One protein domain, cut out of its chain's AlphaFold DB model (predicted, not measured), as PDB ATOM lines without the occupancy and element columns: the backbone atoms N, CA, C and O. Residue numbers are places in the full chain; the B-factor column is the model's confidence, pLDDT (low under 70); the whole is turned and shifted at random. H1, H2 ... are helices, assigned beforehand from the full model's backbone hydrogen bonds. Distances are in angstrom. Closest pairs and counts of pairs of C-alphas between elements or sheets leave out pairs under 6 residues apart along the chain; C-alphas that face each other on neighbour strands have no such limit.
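Overview. This is residues 26 to 65 of the 65 residues of the protein "4Fe-4S dicluster domain-containing protein" of Methanothrix sp (UniProt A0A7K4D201). This domain has little regular structure: its longest helix, H2, sits to one side of two shorter helices, H1 and H3, that pack together, while loops make up much of the rest. After H3 the tail, residues 57 to 65, loops round and folds back. The printed part has 40 residues, 15 of them in the named helices H1, H2, H3 in chain order; there is no named strand and the class is all helix. It is compact, with a radius of gyration of the C-alphas of 9.1 A, and spans 25 by 19 by 15 A.

Arrangement. Start at H2, residues 39 to 44. It is close to but not clearly touching H1, residues 28 to 32; their closest C-alphas, Gln 30 and Val 39, are 6.3 A apart. H1 touches H3, residues 53 to 56, with the closest C-alphas, Cys 29 and Phe 54, 4.4 A apart. H2 and H3 are apart. In H1 and H2 every O i to N i+4 pair is within hydrogen-bond range; H3 is too short for one.

Along the chain. Find C-alpha 39 at (29.436, -46.941, 15.523); from there H2 runs 8.9 A to C-alpha 44. H1 begins at C-alpha 28, (29.518, -37.372, 17.062), and is 6.2 A long; H3, 5.2 A long, ends at C-alpha 56, (39.254, -37.356, 14.239).

Size, cuts and confidence. The two C-alphas farthest apart, Asp 47 and Lys 60, are 25.1 A apart. The printed part has no cut, and both links between helices are short. Residues 46 to 47 are under 70 in pLDDT.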
ATOM      1  N   CYS A  26      28.705 -39.677  22.957       91.06
ATOM      2  CA  CYS A  26      28.325 -38.361  22.428       91.06
ATOM      3  C   CYS A  26      27.642 -38.379  21.043       91.06
ATOM      4  O   CYS A  26      27.187 -37.338  20.573       91.06
ATOM      5  N   GLY A  27      27.655 -39.514  20.335       86.88
ATOM      6  CA  GLY A  27      27.049 -39.670  19.006       86.88
ATOM      7  C   GLY A  27      27.726 -38.899  17.859       86.88
ATOM      8  O   GLY A  27      27.266 -38.980  16.722       86.88
ATOM      9  N   LYS A  28      28.829 -38.170  18.100       88.75
ATOM     10  CA  LYS A  28      29.518 -37.372  17.062       88.75
ATOM     11  C   LYS A  28      30.017 -38.213  15.888       88.75
ATOM     12  O   LYS A  28      29.859 -37.809  14.746       88.75
ATOM     13  N   CYS A  29      30.564 -39.389  16.171       88.00
ATOM     14  CA  CYS A  29      31.042 -40.355  15.182       88.00
ATOM     15  C   CYS A  29      29.974 -40.750  14.148       88.00
ATOM     16  O   CYS A  29      30.301 -40.850  12.972       88.00
ATOM     17  N   GLN A  30      28.710 -40.908  14.557       85.94
ATOM     18  CA  GLN A  30      27.597 -41.167  13.634       85.94
ATOM     19  C   GLN A  30      27.249 -39.925  12.803       85.94
ATOM     20  O   GLN A  30      27.000 -40.037  11.608       85.94
ATOM     21  N   LYS A  31      27.278 -38.732  13.417       87.69
ATOM     22  CA  LYS A  31      26.969 -37.462  12.736       87.69
ATOM     23  C   LYS A  31      27.982 -37.101  11.652       87.69
ATOM     24  O   LYS A  31      27.593 -36.591  10.611       87.69
ATOM     25  N   VAL A  32      29.270 -37.351  11.892       89.19
ATOM     26  CA  VAL A  32      30.328 -37.071  10.904       89.19
ATOM     27  C   VAL A  32      30.499 -38.185   9.877       89.19
ATOM     28  O   VAL A  32      31.231 -38.010   8.904       89.19
ATOM     29  N   CYS A  33      29.878 -39.348  10.100       86.31
ATOM     30  CA  CYS A  33      29.953 -40.448   9.156       86.31
ATOM     31  C   CYS A  33      29.146 -40.074   7.900       86.31
ATOM     32  O   CYS A  33      27.927 -39.907   7.998       86.31
ATOM     33  N   PRO A  34      29.780 -39.976   6.716       82.25
ATOM     34  CA  PRO A  34      29.074 -39.628   5.482       82.25
ATOM     35  C   PRO A  34      28.080 -40.715   5.058       82.25
ATOM     36  O   PRO A  34      27.102 -40.423   4.387       82.25
ATOM     37  N   MET A  35      28.304 -41.959   5.492       80.38
ATOM     38  CA  MET A  35      27.374 -43.071   5.283       80.38
ATOM     39  C   MET A  35      26.256 -43.120   6.341       80.38
ATOM     40  O   MET A  35      25.481 -44.069   6.358       80.38
ATOM     41  N   GLN A  36      26.188 -42.138   7.254       78.56
ATOM     42  CA  GLN A  36      25.214 -42.074   8.354       78.56
ATOM     43  C   GLN A  36      25.188 -43.317   9.271       78.56
ATOM     44  O   GLN A  36      24.219 -43.564   9.988       78.56
ATOM     45  N   LEU A  37      26.276 -44.088   9.289       79.62
ATOM     46  CA  LEU A  37      26.353 -45.348  10.021       79.62
ATOM     47  C   LEU A  37      26.551 -45.121  11.510       79.62
ATOM     48  O   LEU A  37      27.344 -44.277  11.939       79.62
ATOM     49  N   SER A  38      25.873 -45.929  12.316       77.38
ATOM     50  CA  SER A  38      26.153 -45.982  13.745       77.38
ATOM     51  C   SER A  38      27.512 -46.637  14.007       77.38
ATOM     52  O   SER A  38      28.000 -47.446  13.221       77.38
ATOM     53  N   VAL A  39      28.136 -46.343  15.154       76.75
ATOM     54  CA  VAL A  39      29.436 -46.941  15.523       76.75
ATOM     55  C   VAL A  39      29.393 -48.467  15.463       76.75
ATOM     56  O   VAL A  39      30.333 -49.093  14.994       76.75
ATOM     57  N   LYS A  40      28.284 -49.080  15.891       74.38
ATOM     58  CA  LYS A  40      28.105 -50.540  15.856       74.38
ATOM     59  C   LYS A  40      28.056 -51.090  14.432       74.38
ATOM     60  O   LYS A  40      28.517 -52.204  14.201       74.38
ATOM     61  N   GLU A  41      27.508 -50.320  13.500       75.75
ATOM     62  CA  GLU A  41      27.468 -50.675  12.084       75.75
ATOM     63  C   GLU A  41      28.824 -50.471  11.427       75.75
ATOM     64  O   GLU A  41      29.281 -51.374  10.742       75.75
ATOM     65  N   ILE A  42      29.518 -49.366  11.721       73.75
ATOM     66  CA  ILE A  42      30.900 -49.121  11.274       73.75
ATOM     67  C   ILE A  42      31.820 -50.293  11.665       73.75
ATOM     68  O   ILE A  42      32.682 -50.681  10.886       73.75
ATOM     69  N   LEU A  43      31.610 -50.892  12.843       71.31
ATOM     70  CA  LEU A  43      32.361 -52.063  13.317       71.31
ATOM     71  C   LEU A  43      32.041 -53.366  12.577       71.31
ATOM     72  O   LEU A  43      32.861 -54.281  12.572       71.31
ATOM     73  N   LYS A  44      30.831 -53.489  12.030       70.81
ATOM     74  CA  LYS A  44      30.354 -54.707  11.362       70.81
ATOM     75  C   LYS A  44      30.455 -54.632   9.845       70.81
ATOM     76  O   LYS A  44      30.463 -55.680   9.204       70.81
ATOM     77  N   MET A  45      30.487 -53.430   9.277       70.00
ATOM     78  CA  MET A  45      30.480 -53.249   7.835       70.00
ATOM     79  C   MET A  45      31.877 -53.372   7.248       70.00
ATOM     80  O   MET A  45      32.793 -52.633   7.607       70.00
ATOM     81  N   LEU A  46      31.996 -54.272   6.279       64.69
ATOM     82  CA  LEU A  46      33.213 -54.448   5.495       64.69
ATOM     83  C   LEU A  46      33.365 -53.341   4.440       64.69
ATOM     84  O   LEU A  46      34.488 -52.940   4.150       64.69
ATOM     85  N   ASP A  47      32.248 -52.775   3.970       67.94
ATOM     86  CA  ASP A  47      32.185 -51.672   2.998       67.94
ATOM     87  C   ASP A  47      32.418 -50.279   3.604       67.94
ATOM     88  O   ASP A  47      32.255 -49.257   2.933       67.94
ATOM     89  N   CYS A  48      32.808 -50.193   4.881       74.88
ATOM     90  CA  CYS A  48      33.242 -48.916   5.424       74.88
ATOM     91  C   CYS A  48      34.487 -48.452   4.654       74.88
ATOM     92  O   CYS A  48      35.549 -49.062   4.755       74.88
ATOM     93  N   ILE A  49      34.390 -47.314   3.964       76.62
ATOM     94  CA  ILE A  49      35.504 -46.696   3.222       76.62
ATOM     95  C   ILE A  49      36.676 -46.241   4.114       76.62
ATOM     96  O   ILE A  49      37.623 -45.636   3.622       76.62
ATOM     97  N   LYS A  50      36.588 -46.457   5.437       74.31
ATOM     98  CA  LYS A  50      37.580 -46.070   6.453       74.31
ATOM     99  C   LYS A  50      38.086 -44.642   6.268       74.31
ATOM    100  O   LYS A  50      39.270 -44.368   6.371       74.31
ATOM    101  N   CYS A  51      37.161 -43.707   6.063       80.81
ATOM    102  CA  CYS A  51      37.477 -42.294   5.852       80.81
ATOM    103  C   CYS A  51      38.106 -41.579   7.066       80.81
ATOM    104  O   CYS A  51      38.331 -40.378   6.983       80.81
ATOM    105  N   VAL A  52      38.331 -42.277   8.189       79.94
ATOM    106  CA  VAL A  52      38.965 -41.801   9.441       79.94
ATOM    107  C   VAL A  52      38.255 -40.628  10.144       79.94
ATOM    108  O   VAL A  52      38.474 -40.404  11.329       79.94
ATOM    109  N   ARG A  53      37.285 -39.969   9.503       85.69
ATOM    110  CA  ARG A  53      36.536 -38.821  10.042       85.69
ATOM    111  C   ARG A  53      35.923 -39.060  11.415       85.69
ATOM    112  O   ARG A  53      35.896 -38.161  12.245       85.69
ATOM    113  N   PHE A  54      35.416 -40.266  11.664       86.44
ATOM    114  CA  PHE A  54      34.846 -40.607  12.966       86.44
ATOM    115  C   PHE A  54      35.907 -40.662  14.073       86.44
ATOM    116  O   PHE A  54      35.574 -40.333  15.209       86.44
ATOM    117  N   VAL A  55      37.150 -41.046  13.750       86.75
ATOM    118  CA  VAL A  55      38.293 -41.056  14.677       86.75
ATOM    119  C   VAL A  55      38.670 -39.623  15.033       86.75
ATOM    120  O   VAL A  55      38.657 -39.287  16.211       86.75
ATOM    121  N   GLU A  56      38.874 -38.765  14.032       88.25
ATOM    122  CA  GLU A  56      39.254 -37.356  14.239       88.25
ATOM    123  C   GLU A  56      38.166 -36.541  14.947       88.25
ATOM    124  O   GLU A  56      38.444 -35.677  15.773       88.25
ATOM    125  N   ALA A  57      36.895 -36.829  14.666       89.81
ATOM    126  CA  ALA A  57      35.786 -36.154  15.330       89.81
ATOM    127  C   ALA A  57      35.560 -36.623  16.775       89.81
ATOM    128  O   ALA A  57      34.738 -36.029  17.486       89.81
ATOM    129  N   CYS A  58      36.201 -37.715  17.206       90.31
ATOM    130  CA  CYS A  58      36.008 -38.262  18.538       90.31
ATOM    131  C   CYS A  58      36.756 -37.400  19.567       90.31
ATOM    132  O   CYS A  58      37.975 -37.470  19.643       90.31
ATOM    133  N   PRO A  59      36.062 -36.664  20.457       90.06
ATOM    134  CA  PRO A  59      36.718 -35.743  21.394       90.06
ATOM    135  C   PRO A  59      37.509 -36.448  22.510       90.06
ATOM    136  O   PRO A  59      38.071 -35.794  23.382       90.06
ATOM    137  N   LYS A  60      37.458 -37.782  22.563       91.94
ATOM    138  CA  LYS A  60      38.100 -38.613  23.587       91.94
ATOM    139  C   LYS A  60      39.056 -39.632  22.978       91.94
ATOM    140  O   LYS A  60      39.497 -40.517  23.714       91.94
ATOM    141  N   ASP A  61      39.289 -39.568  21.663       89.44
ATOM    142  CA  ASP A  61      40.116 -40.531  20.927       89.44
ATOM    143  C   ASP A  61      39.778 -41.977  21.320       89.44
ATOM    144  O   ASP A  61      40.622 -42.795  21.695       89.44
ATOM    145  N   ALA A  62      38.473 -42.266  21.351       89.81
ATOM    146  CA  ALA A  62      37.946 -43.560  21.766       89.81
ATOM    147  C   ALA A  62      37.898 -44.571  20.610       89.81
ATOM    148  O   ALA A  62      37.461 -45.698  20.827       89.81
ATOM    149  N   LEU A  63      38.283 -44.169  19.397       87.06
ATOM    150  CA  LEU A  63      38.178 -44.953  18.168       87.06
ATOM    151  C   LEU A  63      39.584 -45.185  17.600       87.06
ATOM    152  O   LEU A  63      40.406 -44.274  17.609       87.06
ATOM    153  N   SER A  64      39.882 -46.405  17.155       81.88
ATOM    154  CA  SER A  64      41.205 -46.800  16.634       81.88
ATOM    155  C   SER A  64      41.070 -47.922  15.591       81.88
ATOM    156  O   SER A  64      40.011 -48.547  15.528       81.88
ATOM    157  N   PHE A  65      42.104 -48.152  14.774       77.62
ATOM    158  CA  PHE A  65      42.168 -49.215  13.752       77.62
ATOM    159  C   PHE A  65      43.066 -50.374  14.176       77.62
ATOM    160  O   PHE A  65      43.950 -50.134  15.027       77.62
TER     161      PHE A  65